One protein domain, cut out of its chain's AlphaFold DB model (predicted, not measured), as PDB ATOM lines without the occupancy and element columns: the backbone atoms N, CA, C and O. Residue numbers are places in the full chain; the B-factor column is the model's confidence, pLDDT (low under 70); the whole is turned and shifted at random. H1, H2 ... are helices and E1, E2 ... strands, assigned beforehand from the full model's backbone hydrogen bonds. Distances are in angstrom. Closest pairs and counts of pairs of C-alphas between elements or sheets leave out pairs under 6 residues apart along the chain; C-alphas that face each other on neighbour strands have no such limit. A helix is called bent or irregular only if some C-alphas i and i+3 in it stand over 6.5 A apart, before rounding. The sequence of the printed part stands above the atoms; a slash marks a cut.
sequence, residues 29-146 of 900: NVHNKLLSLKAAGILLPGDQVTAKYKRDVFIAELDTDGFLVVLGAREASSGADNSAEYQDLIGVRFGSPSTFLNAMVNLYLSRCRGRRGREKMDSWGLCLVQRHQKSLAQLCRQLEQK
ATOM      1  N   ASN A  29      31.607 163.444  62.343       77.25
ATOM      2  CA  ASN A  29      32.745 162.743  61.725       77.25
ATOM      3  C   ASN A  29      34.008 162.713  62.609       77.25
ATOM      4  O   ASN A  29      34.836 161.821  62.453       77.25
ATOM      5  N   VAL A  30      34.171 163.671  63.526       82.31
ATOM      6  CA  VAL A  30      35.356 163.782  64.392       82.31
ATOM      7  C   VAL A  30      35.240 162.846  65.599       82.31
ATOM      8  O   VAL A  30      36.221 162.197  65.956       82.31
ATOM      9  N   HIS A  31      34.040 162.706  66.174       87.25
ATOM     10  CA  HIS A  31      33.752 161.692  67.195       87.25
ATOM     11  C   HIS A  31      33.837 160.275  66.614       87.25
ATOM     12  O   HIS A  31      34.475 159.400  67.199       87.25
ATOM     13  N   ASN A  32      33.323 160.080  65.394       89.62
ATOM     14  CA  ASN A  32      33.417 158.806  64.680       89.62
ATOM     15  C   ASN A  32      34.872 158.336  64.466       89.62
ATOM     16  O   ASN A  32      35.093 157.132  64.388       89.62
ATOM     17  N   LYS A  33      35.872 159.238  64.423       93.31
ATOM     18  CA  LYS A  33      37.299 158.854  64.379       93.31
ATOM     19  C   LYS A  33      37.863 158.367  65.721       93.31
ATOM     20  O   LYS A  33      38.752 157.521  65.715       93.31
ATOM     21  N   LEU A  34      37.360 158.845  66.865       93.31
ATOM     22  CA  LEU A  34      37.695 158.246  68.169       93.31
ATOM     23  C   LEU A  34      37.010 156.881  68.322       93.31
ATOM     24  O   LEU A  34      37.653 155.909  68.716       93.31
ATOM     25  N   LEU A  35      35.735 156.789  67.928       94.50
ATOM     26  CA  LEU A  35      34.989 155.531  67.924       94.50
ATOM     27  C   LEU A  35      35.607 154.481  66.990       94.50
ATOM     28  O   LEU A  35      35.661 153.319  67.377       94.50
ATOM     29  N   SER A  36      36.117 154.847  65.809       94.75
ATOM     30  CA  SER A  36      36.750 153.879  64.899       94.75
ATOM     31  C   SER A  36      38.119 153.398  65.392       94.75
ATOM     32  O   SER A  36      38.414 152.210  65.276       94.75
ATOM     33  N   LEU A  37      38.922 154.266  66.023       95.69
ATOM     34  CA  LEU A  37      40.144 153.849  66.723       95.69
ATOM     35  C   LEU A  37      39.846 152.869  67.868       95.69
ATOM     36  O   LEU A  37      40.566 151.884  68.038       95.69
ATOM     37  N   LYS A  38      38.762 153.111  68.613       95.56
ATOM     38  CA  LYS A  38      38.291 152.227  69.686       95.56
ATOM     39  C   LYS A  38      37.735 150.899  69.155       95.56
ATOM     40  O   LYS A  38      38.083 149.840  69.666       95.56
ATOM     41  N   ALA A  39      36.921 150.934  68.100       94.69
ATOM     42  CA  ALA A  39      36.342 149.744  67.469       94.69
ATOM     43  C   ALA A  39      37.406 148.835  66.826       94.69
ATOM     44  O   ALA A  39      37.269 147.617  66.854       94.69
ATOM     45  N   ALA A  40      38.495 149.410  66.310       94.88
ATOM     46  CA  ALA A  40      39.645 148.666  65.795       94.88
ATOM     47  C   ALA A  40      40.613 148.159  66.888       94.88
ATOM     48  O   ALA A  40      41.695 147.668  66.560       94.88
ATOM     49  N   GLY A  41      40.280 148.328  68.176       95.06
ATOM     50  CA  GLY A  41      41.130 147.931  69.305       95.06
ATOM     51  C   GLY A  41      42.461 148.690  69.401       95.06
ATOM     52  O   GLY A  41      43.368 148.236  70.094       95.06
ATOM     53  N   ILE A  42      42.603 149.821  68.696       96.00
ATOM     54  CA  ILE A  42      43.801 150.679  68.743       96.00
ATOM     55  C   ILE A  42      43.779 151.568  69.992       96.00
ATOM     56  O   ILE A  42      44.838 151.957  70.467       96.00
ATOM     57  N   LEU A  43      42.590 151.866  70.520       96.88
ATOM     58  CA  LEU A  43      42.393 152.482  71.831       96.88
ATOM     59  C   LEU A  43      41.442 151.616  72.662       96.88
ATOM     60  O   LEU A  43      40.417 151.163  72.152       96.88
ATOM     61  N   LEU A  44      41.747 151.425  73.941       96.62
ATOM     62  CA  LEU A  44      40.854 150.799  74.916       96.62
ATOM     63  C   LEU A  44      40.261 151.849  75.873       96.62
ATOM     64  O   LEU A  44      40.853 152.915  76.060       96.62
ATOM     65  N   PRO A  45      39.108 151.562  76.511       96.94
ATOM     66  CA  PRO A  45      38.684 152.306  77.693       96.94
ATOM     67  C   PRO A  45      39.801 152.314  78.747       96.94
ATOM     68  O   PRO A  45      40.464 151.292  78.934       96.94
ATOM     69  N   GLY A  46      40.020 153.450  79.405       96.19
ATOM     70  CA  GLY A  46      41.120 153.638  80.358       96.19
ATOM     71  C   GLY A  46      42.450 154.096  79.742       96.19
ATOM     72  O   GLY A  46      43.368 154.457  80.478       96.19
ATOM     73  N   ASP A  47      42.590 154.141  78.409       97.50
ATOM     74  CA  ASP A  47      43.800 154.694  77.785       97.50
ATOM     75  C   ASP A  47      43.887 156.211  78.034       97.50
ATOM     76  O   ASP A  47      43.061 156.992  77.551       97.50
ATOM     77  N   GLN A  48      44.918 156.638  78.768       97.56
ATOM     78  CA  GLN A  48      45.148 158.054  79.062       97.56
ATOM     79  C   GLN A  48      45.702 158.813  77.848       97.56
ATOM     80  O   GLN A  48      46.653 158.392  77.180       97.56
ATOM     81  N   VAL A  49      45.109 159.976  77.589       97.44
ATOM     82  CA  VAL A  49      45.438 160.913  76.517       97.44
ATOM     83  C   VAL A  49      45.919 162.217  77.143       97.44
ATOM     84  O   VAL A  49      45.169 162.922  77.815       97.44
ATOM     85  N   THR A  50      47.180 162.555  76.896       97.06
ATOM     86  CA  THR A  50      47.801 163.793  77.375       97.06
ATOM     87  C   THR A  50      47.856 164.830  76.257       97.06
ATOM     88  O   THR A  50      48.175 164.503  75.116       97.06
ATOM     89  N   ALA A  51      47.565 166.093  76.560       96.38
ATOM     90  CA  ALA A  51      47.701 167.202  75.620       96.38
ATOM     91  C   ALA A  51      48.560 168.308  76.236       96.38
ATOM     92  O   ALA A  51      48.219 168.863  77.279       96.38
ATOM     93  N   LYS A  52      49.683 168.633  75.591       92.31
ATOM     94  CA  LYS A  52      50.604 169.681  76.058       92.31
ATOM     95  C   LYS A  52      50.266 171.014  75.390       92.31
ATOM     96  O   LYS A  52      50.281 171.110  74.164       92.31
ATOM     97  N   TYR A  53      50.002 172.049  76.186       92.44
ATOM     98  CA  TYR A  53      49.789 173.415  75.708       92.44
ATOM     99  C   TYR A  53      50.623 174.411  76.520       92.44
ATOM    100  O   TYR A  53      50.342 174.685  77.686       92.44
ATOM    101  N   LYS A  54      51.638 174.995  75.873       90.56
ATOM    102  CA  LYS A  54      52.607 175.922  76.485       90.56
ATOM    103  C   LYS A  54      53.284 175.304  77.713       90.56
ATOM    104  O   LYS A  54      54.214 174.525  77.538       90.56
ATOM    105  N   ARG A  55      52.842 175.665  78.922       88.69
ATOM    106  CA  ARG A  55      53.373 175.146  80.190       88.69
ATOM    107  C   ARG A  55      52.511 174.068  80.829       88.69
ATOM    108  O   ARG A  55      53.015 173.413  81.723       88.69
ATOM    109  N   ASP A  56      51.281 173.842  80.382       90.75
ATOM    110  CA  ASP A  56      50.368 172.912  81.053       90.75
ATOM    111  C   ASP A  56      50.182 171.614  80.248       90.75
ATOM    112  O   ASP A  56      50.122 171.611  79.012       90.75
ATOM    113  N   VAL A  57      50.115 170.496  80.970       94.56
ATOM    114  CA  VAL A  57      49.819 169.149  80.475       94.56
ATOM    115  C   VAL A  57      48.432 168.768  80.967       94.56
ATOM    116  O   VAL A  57      48.228 168.502  82.150       94.56
ATOM    117  N   PHE A  58      47.478 168.731  80.051       95.62
ATOM    118  CA  PHE A  58      46.112 168.300  80.319       95.62
ATOM    119  C   PHE A  58      46.033 166.783  80.181       95.62
ATOM    120  O   PHE A  58      46.574 166.231  79.222       95.62
ATOM    121  N   ILE A  59      45.377 166.116  81.128       96.44
ATOM    122  CA  ILE A  59      45.250 164.658  81.174       96.44
ATOM    123  C   ILE A  59      43.769 164.305  81.068       96.44
ATOM    124  O   ILE A  59      42.951 164.767  81.865       96.44
ATOM    125  N   ALA A  60      43.437 163.478  80.085       97.62
ATOM    126  CA  ALA A  60      42.122 162.883  79.910       97.62
ATOM    127  C   ALA A  60      42.230 161.357  79.797       97.62
ATOM    128  O   ALA A  60      43.293 160.821  79.496       97.62
ATOM    129  N   GLU A  61      41.121 160.665  80.006       97.56
ATOM    130  CA  GLU A  61      40.965 159.219  79.866       97.56
ATOM    131  C   GLU A  61      39.935 158.919  78.773       97.56
ATOM    132  O   GLU A  61      38.984 159.686  78.591       97.56
ATOM    133  N   LEU A  62      40.115 157.832  78.017       97.12
ATOM    134  CA  LEU A  62      39.105 157.395  77.056       97.12
ATOM    135  C   LEU A  62      38.012 156.567  77.749       97.12
ATOM    136  O   LEU A  62      38.274 155.502  78.302       97.12
ATOM    137  N   ASP A  63      36.777 157.045  77.661       96.81
ATOM    138  CA  ASP A  63      35.586 156.433  78.256       96.81
ATOM    139  C   ASP A  63      35.131 155.159  77.503       96.81
ATOM    140  O   ASP A  63      35.478 154.941  76.330       96.81
ATOM    141  N   THR A  64      34.261 154.344  78.115       95.00
ATOM    142  CA  THR A  64      33.589 153.212  77.438       95.00
ATOM    143  C   THR A  64      32.831 153.663  76.195       95.00
ATOM    144  O   THR A  64      32.753 152.929  75.207       95.00
ATOM    145  N   ASP A  65      32.356 154.903  76.213       94.69
ATOM    146  CA  ASP A  65      31.545 155.511  75.164       94.69
ATOM    147  C   ASP A  65      32.408 156.194  74.074       94.69
ATOM    148  O   ASP A  65      31.877 156.768  73.127       94.69
ATOM    149  N   GLY A  66      33.746 156.156  74.183       93.12
ATOM    150  CA  GLY A  66      34.665 156.774  73.212       93.12
ATOM    151  C   GLY A  66      34.794 158.301  73.323       93.12
ATOM    152  O   GLY A  66      35.208 158.958  72.365       93.12
ATOM    153  N   PHE A  67      34.436 158.868  74.475       96.56
ATOM    154  CA  PHE A  67      34.638 160.279  74.822       96.56
ATOM    155  C   PHE A  67      35.946 160.452  75.598       96.56
ATOM    156  O   PHE A  67      36.365 159.545  76.310       96.56
ATOM    157  N   LEU A  68      36.573 161.624  75.495       96.94
ATOM    158  CA  LEU A  68      37.697 162.005  76.355       96.94
ATOM    159  C   LEU A  68      37.144 162.642  77.637       96.94
ATOM    160  O   LEU A  68      36.523 163.701  77.564       96.94
ATOM    161  N   VAL A  69      37.354 162.008  78.788       97.25
ATOM    162  CA  VAL A  69      36.972 162.508  80.121       97.25
ATOM    163  C   VAL A  69      38.188 163.149  80.770       97.25
ATOM    164  O   VAL A  69      39.216 162.496  80.899       97.25
ATOM    165  N   VAL A  70      38.115 164.412  81.185       96.69
ATOM    166  CA  VAL A  70      39.275 165.074  81.817       96.69
ATOM    167  C   VAL A  70      39.497 164.528  83.229       96.69
ATOM    168  O   VAL A  70      38.577 164.533  84.044       96.69
ATOM    169  N   LEU A  71      40.730 164.110  83.524       95.19
ATOM    170  CA  LEU A  71      41.175 163.720  84.866       95.19
ATOM    171  C   LEU A  71      41.785 164.907  85.630       95.19
ATOM    172  O   LEU A  71      41.638 165.008  86.843       95.19
ATOM    173  N   GLY A  72      42.458 165.821  84.922       92.81
ATOM    174  CA  GLY A  72      43.032 167.035  85.503       92.81
ATOM    175  C   GLY A  72      44.070 167.695  84.597       92.81
ATOM    176  O   GLY A  72      44.154 167.407  83.400       92.81
ATOM    177  N   ALA A  73      44.888 168.575  85.174       90.12
ATOM    178  CA  ALA A  73      46.038 169.165  84.498       90.12
ATOM    179  C   ALA A  73      47.207 169.402  85.465       90.12
ATOM    180  O   ALA A  73      47.004 169.727  86.636       90.12
ATOM    181  N   ARG A  74      48.426 169.266  84.940       87.81
ATOM    182  CA  ARG A  74      49.703 169.479  85.637       87.81
ATOM    183  C   ARG A  74      50.509 170.554  84.928       87.81
ATOM    184  O   ARG A  74      50.554 170.560  83.701       87.81
ATOM    185  N   GLU A  75      51.198 171.421  85.661       83.56
ATOM    186  CA  GLU A  75      52.165 172.327  85.028       83.56
ATOM    187  C   GLU A  75      53.473 171.571  84.733       83.56
ATOM    188  O   GLU A  75      54.151 171.067  85.625       83.56
ATOM    189  N   ALA A  76      53.852 171.521  83.457       78.25
ATOM    190  CA  ALA A  76      55.025 170.825  82.930       78.25
ATOM    191  C   ALA A  76      56.362 171.328  83.500       78.25
ATOM    192  O   ALA A  76      57.348 170.601  83.437       78.25
ATOM    193  N   SER A  77      56.414 172.568  84.001       72.50
ATOM    194  CA  SER A  77      57.624 173.181  84.570       72.50
ATOM    195  C   SER A  77      57.776 173.027  86.084       72.50
ATOM    196  O   SER A  77      58.887 173.187  86.577       72.50
ATOM    197  N   SER A  78      56.700 172.736  86.817       76.81
ATOM    198  CA  SER A  78      56.725 172.571  88.281       76.81
ATOM    199  C   SER A  78      56.390 171.146  88.730       76.81
ATOM    200  O   SER A  78      56.658 170.792  89.873       76.81
ATOM    201  N   GLY A  79      55.783 170.334  87.858       73.94
ATOM    202  CA  GLY A  79      55.228 169.024  88.205       73.94
ATOM    203  C   GLY A  79      53.970 169.099  89.079       73.94
ATOM    204  O   GLY A  79      53.367 168.064  89.353       73.94
ATOM    205  N   ALA A  80      53.559 170.300  89.497       77.75
ATOM    206  CA  ALA A  80      52.472 170.500  90.437       77.75
ATOM    207  C   ALA A  80      51.117 170.101  89.836       77.75
ATOM    208  O   ALA A  80      50.772 170.478  88.707       77.75
ATOM    209  N   ASP A  81      50.329 169.380  90.633       77.00
ATOM    210  CA  ASP A  81      48.920 169.114  90.369       77.00
ATOM    211  C   ASP A  81      48.102 170.399  90.552       77.00
ATOM    212  O   ASP A  81      47.470 170.633  91.579       77.00
ATOM    213  N   ASN A  82      48.058 171.221  89.500       73.88
ATOM    214  CA  ASN A  82      47.168 172.382  89.398       73.88
ATOM    215  C   ASN A  82      45.677 171.981  89.303       73.88
ATOM    216  O   ASN A  82      44.836 172.827  89.015       73.88
ATOM    217  N   SER A  83      45.327 170.711  89.540       69.12
ATOM    218  CA  SER A  83      43.983 170.131  89.414       69.12
ATOM    219  C   SER A  83      42.900 170.928  90.146       69.12
ATOM    220  O   SER A  83      41.784 171.011  89.640       69.12
ATOM    221  N   ALA A  84      43.239 171.588  91.260       76.12
ATOM    222  CA  ALA A  84      42.371 172.524  91.976       76.12
ATOM    223  C   ALA A  84      41.840 173.676  91.094       76.12
ATOM    224  O   ALA A  84      40.662 174.008  91.174       76.12
ATOM    225  N   GLU A  85      42.665 174.249  90.211       77.50
ATOM    226  CA  GLU A  85      42.248 175.313  89.279       77.50
ATOM    227  C   GLU A  85      41.441 174.788  88.076       77.50
ATOM    228  O   GLU A  85      40.801 175.566  87.370       77.50
ATOM    229  N   TYR A  86      41.463 173.473  87.836       83.12
ATOM    230  CA  TYR A  86      40.796 172.822  86.704       83.12
ATOM    231  C   TYR A  86      39.604 171.943  87.124       83.12
ATOM    232  O   TYR A  86      39.076 171.219  86.280       83.12
ATOM    233  N   GLN A  87      39.151 172.015  88.386       83.94
ATOM    234  CA  GLN A  87      38.050 171.191  88.919       83.94
ATOM    235  C   GLN A  87      36.777 171.261  88.064       83.94
ATOM    236  O   GLN A  87      36.180 170.225  87.791       83.94
ATOM    237  N   ASP A  88      36.433 172.442  87.544       85.25
ATOM    238  CA  ASP A  88      35.286 172.689  86.650       85.25
ATOM    239  C   ASP A  88      35.300 171.872  85.342       85.25
ATOM    240  O   ASP A  88      34.288 171.794  84.646       85.25
ATOM    241  N   LEU A  89      36.448 171.295  84.978       88.88
ATOM    242  CA  LEU A  89      36.615 170.451  83.796       88.88
ATOM    243  C   LEU A  89      36.731 168.961  84.134       88.88
ATOM    244  O   LEU A  89      36.536 168.142  83.235       88.88
ATOM    245  N   ILE A  90      37.038 168.589  85.382       92.25
ATOM    246  CA  ILE A  90      37.217 167.184  85.778       92.25
ATOM    247  C   ILE A  90      35.884 166.441  85.605       92.25
ATOM    248  O   ILE A  90      34.828 166.909  86.024       92.25
ATOM    249  N   GLY A  91      35.920 165.290  84.932       92.62
ATOM    250  CA  GLY A  91      34.721 164.526  84.571       92.62
ATOM    251  C   GLY A  91      33.981 165.014  83.315       92.62
ATOM    252  O   GLY A  91      33.069 164.329  82.849       92.62
ATOM    253  N   VAL A  92      34.354 166.152  82.709       95.75
ATOM    254  CA  VAL A  92      33.684 166.646  81.492       95.75
ATOM    255  C   VAL A  92      34.041 165.768  80.287       95.75
ATOM    256  O   VAL A  92      35.210 165.624  79.926       95.75
ATOM    257  N   ARG A  93      33.009 165.202  79.644       96.62
ATOM    258  CA  ARG A  93      33.100 164.348  78.445       96.62
ATOM    259  C   ARG A  93      33.231 165.180  77.161       96.62
ATOM    260  O   ARG A  93      32.319 165.917  76.791       96.62
ATOM    261  N   PHE A  94      34.319 164.985  76.416       96.62
ATOM    262  CA  PHE A  94      34.575 165.618  75.120       96.62
ATOM    263  C   PHE A  94      34.510 164.612  73.966       96.62
ATOM    264  O   PHE A  94      35.311 163.683  73.877       96.62
ATOM    265  N   GLY A  95      33.589 164.835  73.024       93.88
ATOM    266  CA  GLY A  95      33.421 163.978  71.843       93.88
ATOM    267  C   GLY A  95      34.507 164.137  70.769       93.88
ATOM    268  O   GLY A  95      34.468 163.434  69.765       93.88
ATOM    269  N   SER A  96      35.464 165.060  70.919       94.88
ATOM    270  CA  SER A  96      36.598 165.187  69.992       94.88
ATOM    271  C   SER A  96      37.846 165.798  70.640       94.88
ATOM    272  O   SER A  96      37.705 166.665  71.509       94.88
ATOM    273  N   PRO A  97      39.062 165.485  70.140       94.94
ATOM    274  CA  PRO A  97      40.298 166.131  70.595       94.94
ATOM    275  C   PRO A  97      40.268 167.650  70.389       94.94
ATOM    276  O   PRO A  97      40.816 168.409  71.181       94.94
ATOM    277  N   SER A  98      39.576 168.115  69.344       94.12
ATOM    278  CA  SER A  98      39.426 169.537  69.027       94.12
ATOM    279  C   SER A  98      38.555 170.282  70.037       94.12
ATOM    280  O   SER A  98      38.867 171.421  70.370       94.12
ATOM    281  N   THR A  99      37.478 169.669  70.541       94.62
ATOM    282  CA  THR A  99      36.650 170.291  71.593       94.62
ATOM    283  C   THR A  99      37.351 170.264  72.949       94.62
ATOM    284  O   THR A  99      37.372 171.295  73.617       94.62
ATOM    285  N   PHE A 100      38.018 169.152  73.283       95.62
ATOM    286  CA  PHE A 100      38.885 169.028  74.456       95.62
ATOM    287  C   PHE A 100      39.965 170.123  74.476       95.62
ATOM    288  O   PHE A 100      39.949 170.980  75.359       95.62
ATOM    289  N   LEU A 101      40.837 170.183  73.460       94.06
ATOM    290  CA  LEU A 101      41.934 171.158  73.423       94.06
ATOM    291  C   LEU A 101      41.421 172.608  73.456       94.06
ATOM    292  O   LEU A 101      41.989 173.434  74.162       94.06
ATOM    293  N   ASN A 102      40.331 172.934  72.748       93.69
ATOM    294  CA  ASN A 102      39.765 174.288  72.795       93.69
ATOM    295  C   ASN A 102      39.248 174.668  74.192       93.69
ATOM    296  O   ASN A 102      39.409 175.820  74.588       93.69
ATOM    297  N   ALA A 103      38.657 173.736  74.948       93.56
ATOM    298  CA  ALA A 103      38.248 173.992  76.329       93.56
ATOM    299  C   ALA A 103      39.464 174.234  77.240       93.56
ATOM    300  O   ALA A 103      39.506 175.249  77.938       93.56
ATOM    301  N   MET A 104      40.493 173.383  77.150       91.12
ATOM    302  CA  MET A 104      41.729 173.525  77.936       91.12
ATOM    303  C   MET A 104      42.445 174.855  77.638       91.12
ATOM    304  O   MET A 104      42.816 175.600  78.546       91.12
ATOM    305  N   VAL A 105      42.571 175.210  76.353       91.06
ATOM    306  CA  VAL A 105      43.176 176.474  75.896       91.06
ATOM    307  C   VAL A 105      42.366 177.690  76.352       91.06
ATOM    308  O   VAL A 105      42.955 178.724  76.666       91.06
ATOM    309  N   ASN A 106      41.037 177.595  76.431       91.06
ATOM    310  CA  ASN A 106      40.217 178.688  76.952       91.06
ATOM    311  C   ASN A 106      40.451 178.921  78.449       91.06
ATOM    312  O   ASN A 106      40.593 180.081  78.834       91.06
ATOM    313  N   LEU A 107      40.558 177.863  79.265       88.31
ATOM    314  CA  LEU A 107      40.861 178.015  80.693       88.31
ATOM    315  C   LEU A 107      42.304 178.506  80.928       88.31
ATOM    316  O   LEU A 107      42.545 179.379  81.760       88.31
ATOM    317  N   TYR A 108      43.266 178.046  80.120       86.56
ATOM    318  CA  TYR A 108      44.622 178.610  80.119       86.56
ATOM    319  C   TYR A 108      44.606 180.121  79.828       86.56
ATOM    320  O   TYR A 108      45.311 180.898  80.473       86.56
ATOM    321  N   LEU A 109      43.812 180.563  78.845       87.62
ATOM    322  CA  LEU A 109      43.732 181.968  78.432       87.62
ATOM    323  C   LEU A 109      42.905 182.856  79.379       87.62
ATOM    324  O   LEU A 109      43.086 184.073  79.339       87.62
ATOM    325  N   SER A 110      42.041 182.302  80.239       85.38
ATOM    326  CA  SER A 110      41.434 183.067  81.341       85.38
ATOM    327  C   SER A 110      42.407 183.245  82.515       85.38
ATOM    328  O   SER A 110      42.492 184.352  83.053       85.38
ATOM    329  N   ARG A 111      43.210 182.218  82.846       82.06
ATOM    330  CA  ARG A 111      44.317 182.294  83.826       82.06
ATOM    331  C   ARG A 111      45.386 183.302  83.378       82.06
ATOM    332  O   ARG A 111      45.697 184.276  84.070       82.06
ATOM    333  N   CYS A 112      45.923 183.119  82.172       79.44
ATOM    334  CA  CYS A 112      46.927 183.998  81.576       79.44
ATOM    335  C   CYS A 112      46.288 185.266  80.982       79.44
ATOM    336  O   CYS A 112      46.059 185.333  79.777       79.44
ATOM    337  N   ARG A 113      46.093 186.307  81.810       72.06
ATOM    338  CA  ARG A 113      45.441 187.612  81.502       72.06
ATOM    339  C   ARG A 113      45.885 188.388  80.237       72.06
ATOM    340  O   ARG A 113      45.351 189.462  79.965       72.06
ATOM    341  N   GLY A 114      46.842 187.901  79.448       68.31
ATOM    342  CA  GLY A 114      47.215 188.479  78.157       68.31
ATOM    343  C   GLY A 114      46.442 187.856  76.992       68.31
ATOM    344  O   GLY A 114      46.728 186.724  76.610       68.31
ATOM    345  N   ARG A 115      45.551 188.627  76.345       58.03
ATOM    346  CA  ARG A 115      44.845 188.254  75.096       58.03
ATOM    347  C   ARG A 115      45.786 188.163  73.871       58.03
ATOM    348  O   ARG A 115      45.598 188.871  72.884       58.03
ATOM    349  N   ARG A 116      46.814 187.311  73.916       61.94
ATOM    350  CA  ARG A 116      47.582 186.912  72.721       61.94
ATOM    351  C   ARG A 116      46.803 185.825  71.970       61.94
ATOM    352  O   ARG A 116      46.070 185.055  72.585       61.94
ATOM    353  N   GLY A 117      46.896 185.833  70.640       63.06
ATOM    354  CA  GLY A 117      45.967 185.112  69.764       63.06
ATOM    355  C   GLY A 117      45.922 183.595  69.976       63.06
ATOM    356  O   GLY A 117      46.905 182.976  70.381       63.06
ATOM    357  N   ARG A 118      44.774 182.987  69.645       75.44
ATOM    358  CA  ARG A 118      44.673 181.533  69.472       75.44
ATOM    359  C   ARG A 118      45.423 181.142  68.197       75.44
ATOM    360  O   ARG A 118      44.939 181.388  67.094       75.44
ATOM    361  N   GLU A 119      46.593 180.537  68.352       78.62
ATOM    362  CA  GLU A 119      47.279 179.837  67.264       78.62
ATOM    363  C   GLU A 119      46.396 178.691  66.742       78.62
ATOM    364  O   GLU A 119      45.667 178.053  67.509       78.62
ATOM    365  N   LYS A 120      46.437 178.429  65.430       82.06
ATOM    366  CA  LYS A 120      45.699 177.317  64.812       82.06
ATOM    367  C   LYS A 120      46.383 176.000  65.167       82.06
ATOM    368  O   LYS A 120      47.294 175.568  64.468       82.06
ATOM    369  N   MET A 121      45.959 175.386  66.264       84.50
ATOM    370  CA  MET A 121      46.567 174.159  66.768       84.50
ATOM    371  C   MET A 121      45.923 172.897  66.198       84.50
ATOM    372  O   MET A 121      44.704 172.733  66.258       84.50
ATOM    373  N   ASP A 122      46.754 171.978  65.702       90.94
ATOM    374  CA  ASP A 122      46.321 170.620  65.381       90.94
ATOM    375  C   ASP A 122      46.109 169.820  66.673       90.94
ATOM    376  O   ASP A 122      47.025 169.233  67.253       90.94
ATOM    377  N   SER A 123      44.855 169.781  67.117       92.00
ATOM    378  CA  SER A 123      44.431 169.004  68.279       92.00
ATOM    379  C   SER A 123      44.662 167.498  68.149       92.00
ATOM    380  O   SER A 123      44.755 166.825  69.169       92.00
ATOM    381  N   TRP A 124      44.729 166.951  66.930       94.94
ATOM    382  CA  TRP A 124      44.988 165.523  66.719       94.94
ATOM    383  C   TRP A 124      46.485 165.208  66.808       94.94
ATOM    384  O   TRP A 124      46.855 164.153  67.322       94.94
ATOM    385  N   GLY A 125      47.345 166.129  66.368       92.94
ATOM    386  CA  GLY A 125      48.795 166.052  66.551       92.94
ATOM    387  C   GLY A 125      49.249 166.255  68.002       92.94
ATOM    388  O   GLY A 125      50.172 165.575  68.445       92.94
ATOM    389  N   LEU A 126      48.592 167.149  68.754       94.38
ATOM    390  CA  LEU A 126      48.979 167.515  70.129       94.38
ATOM    391  C   LEU A 126      48.473 166.569  71.229       94.38
ATOM    392  O   LEU A 126      49.000 166.608  72.341       94.38
ATOM    393  N   CYS A 127      47.462 165.742  70.951       96.50
ATOM    394  CA  CYS A 127      46.966 164.737  71.894       96.50
ATOM    395  C   CYS A 127      47.765 163.434  71.747       96.50
ATOM    396  O   CYS A 127      47.612 162.722  70.753       96.50
ATOM    397  N   LEU A 128      48.603 163.128  72.738       97.31
ATOM    398  CA  LEU A 128      49.475 161.955  72.829       97.31
ATOM    399  C   LEU A 128      48.844 160.885  73.726       97.31
ATOM    400  O   LEU A 128      48.582 161.131  74.903       97.31
ATOM    401  N   VAL A 129      48.643 159.681  73.191       97.25
ATOM    402  CA  VAL A 129      48.113 158.544  73.956       97.25
ATOM    403  C   VAL A 129      49.260 157.872  74.703       97.25
ATOM    404  O   VAL A 129      50.157 157.293  74.086       97.25
ATOM    405  N   GLN A 130      49.234 157.949  76.032       96.31
ATOM    406  CA  GLN A 130      50.362 157.626  76.911       96.31
ATOM    407  C   GLN A 130      50.813 156.164  76.793       96.31
ATOM    408  O   GLN A 130      52.009 155.884  76.764       96.31
ATOM    409  N   ARG A 131      49.867 155.236  76.625       95.88
ATOM    410  CA  ARG A 131      50.145 153.809  76.396       95.88
ATOM    411  C   ARG A 131      50.893 153.525  75.090       95.88
ATOM    412  O   ARG A 131      51.663 152.574  75.019       95.88
ATOM    413  N   HIS A 132      50.655 154.327  74.054       94.06
ATOM    414  CA  HIS A 132      51.216 154.110  72.719       94.06
ATOM    415  C   HIS A 132      52.387 155.036  72.380       94.06
ATOM    416  O   HIS A 132      53.032 154.810  71.358       94.06
ATOM    417  N   GLN A 133      52.626 156.077  73.190       96.19
ATOM    418  CA  GLN A 133      53.600 157.153  72.944       96.19
ATOM    419  C   GLN A 133      53.482 157.749  71.524       96.19
ATOM    420  O   GLN A 133      54.462 158.120  70.882       96.19
ATOM    421  N   LYS A 134      52.243 157.818  71.021       97.00
ATOM    422  CA  LYS A 134      51.868 158.249  69.666       97.00
ATOM    423  C   LYS A 134      50.749 159.277  69.742       97.00
ATOM    424  O   LYS A 134      49.894 159.201  70.626       97.00
ATOM    425  N   SER A 135      50.717 160.214  68.797       97.31
ATOM    426  CA  SER A 135      49.603 161.161  68.699       97.31
ATOM    427  C   SER A 135      48.353 160.510  68.108       97.31
ATOM    428  O   SER A 135      48.442 159.577  67.304       97.31
ATOM    429  N   LEU A 136      47.171 161.024  68.453       96.00
ATOM    430  CA  LEU A 136      45.913 160.558  67.862       96.00
ATOM    431  C   LEU A 136      45.921 160.697  66.327       96.00
ATOM    432  O   LEU A 136      45.395 159.827  65.638       96.00
ATOM    433  N   ALA A 137      46.594 161.713  65.772       96.31
ATOM    434  CA  ALA A 137      46.829 161.834  64.329       96.31
ATOM    435  C   ALA A 137      47.646 160.660  63.750       96.31
ATOM    436  O   ALA A 137      47.311 160.143  62.684       96.31
ATOM    437  N   GLN A 138      48.704 160.213  64.437       96.94
ATOM    438  CA  GLN A 138      49.494 159.046  64.017       96.94
ATOM    439  C   GLN A 138      48.692 157.743  64.122       96.94
ATOM    440  O   GLN A 138      48.848 156.870  63.267       96.94
ATOM    441  N   LEU A 139      47.834 157.610  65.139       96.44
ATOM    442  CA  LEU A 139      46.962 156.446  65.307       96.44
ATOM    443  C   LEU A 139      45.852 156.411  64.245       96.44
ATOM    444  O   LEU A 139      45.624 155.351  63.667       96.44
ATOM    445  N   CYS A 140      45.242 157.551  63.889       95.31
ATOM    446  CA  CYS A 140      44.331 157.632  62.739       95.31
ATOM    447  C   CYS A 140      45.013 157.207  61.433       95.31
ATOM    448  O   CYS A 140      44.449 156.399  60.706       95.31
ATOM    449  N   ARG A 141      46.246 157.660  61.167       95.81
ATOM    450  CA  ARG A 141      46.995 157.221  59.976       95.81
ATOM    451  C   ARG A 141      47.296 155.719  59.999       95.81
ATOM    452  O   ARG A 141      47.227 155.084  58.957       95.81
ATOM    453  N   GLN A 142      47.572 155.133  61.167       95.19
ATOM    454  CA  GLN A 142      47.761 153.682  61.318       95.19
ATOM    455  C   GLN A 142      46.455 152.889  61.121       95.19
ATOM    456  O   GLN A 142      46.496 151.787  60.580       95.19
ATOM    457  N   LEU A 143      45.298 153.443  61.503       95.19
ATOM    458  CA  LEU A 143      43.979 152.886  61.178       95.19
ATOM    459  C   LEU A 143      43.708 152.945  59.667       95.19
ATOM    460  O   LEU A 143      43.341 151.941  59.068       95.19
ATOM    461  N   GLU A 144      43.924 154.111  59.055       94.50
ATOM    462  CA  GLU A 144      43.713 154.358  57.624       94.50
ATOM    463  C   GLU A 144      44.638 153.466  56.769       94.50
ATOM    464  O   GLU A 144      44.178 152.822  55.829       94.50
ATOM    465  N   GLN A 145      45.907 153.302  57.164       94.00
ATOM    466  CA  GLN A 145      46.844 152.350  56.550       94.00
ATOM    467  C   GLN A 145      46.403 150.888  56.712       94.00
ATOM    468  O   GLN A 145      46.498 150.125  55.755       94.00
ATOM    469  N   LYS A 146      45.897 150.482  57.887       91.06
ATOM    470  CA  LYS A 146      45.359 149.124  58.088       91.06
ATOM    471  C   LYS A 146      44.125 148.855  57.225       91.06
ATOM    472  O   LYS A 146      44.013 147.760  56.691       91.06
TER     473      LYS A 146
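This is residues 29 to 146 of the 900 residues of an uncharacterized protein of Cyanidiococcus yangmingshanensis (UniProt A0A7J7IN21). What shape do these atoms make? A twisted wall of four strands has the long helix H3 slantwise over one face and the irregular helix H2 over edge strand E3 on that same face. H1 and H5 meet steeply at one end of the long axis. What is it built of? The printed part has 118 residues, with five named helices and four named strands in the order H1 E1 E2 E3 H2 H3 H4 E4 H5; its class is mixed, and the sheet, E3 E2 E1 E4, is antiparallel throughout. It is compact, with a radius of gyration of the C-alphas of 14.0 A, and elongated, spanning 44 by 26 by 23 A.

Where is the first helix? H1, residues 29 to 39, touches H5, residues 136 to 146, at a steep tilt of 66 degrees; their closest C-alphas, of Leu 37 and Leu 143, are 6.8 A apart. How do the strands pair? E1, residues 48 to 53, E2, residues 56 to 62, and E3, residues 68 to 75, form a meander, each strand the antiparallel neighbour of the one before, with N 51 and O 58, 2.8 A, and N 57 and O 74, 2.8 A, within hydrogen-bond range. E4, residues 127 to 129, is antiparallel to E1, with N 50 and O 128 within that range at 2.8 A. Which helices are on the sheet? In two layers, helices on one face of a sheet, H2, residues 82 to 89, H3, residues 97 to 111, and H5 share a face. H3, at a height over the sheet of 9.3 A, lies over E2 and E1; H2, at 6.2 A, lies only just over E3, with 3 C-alphas falling on it. H4, residues 123 to 126, only grazes the sheet and touches H3 and H5. How do the helix backbones run? Every O i to N i+4 pair is within hydrogen-bond range in H3 and H5, 6 of 7 in H1 and 1 of 4 in H2, where 3 of 5 O i to N i+3 pairs are; H4 is too short for an i+4 pair.

Where are the ends? H1 begins at C-alpha 29, (32.745, 162.743, 61.725), and H5 ends at C-alpha 146, (45.359, 149.124, 58.088). Which elements are longest? H3 measures 21.3 A, E3 19.8 A and E2 19.6 A from first to last C-alpha. E3 bends by 61 degrees at residue 71.

How far does it reach? The C-alphas of Arg 113 and Lys 146, the two farthest apart, are 45.1 A apart. Where is it uncertain or broken? The printed part has no cut, and the link from H3 to H4 is long; pLDDT is under 70 at residue 83 and residues 114 to 117.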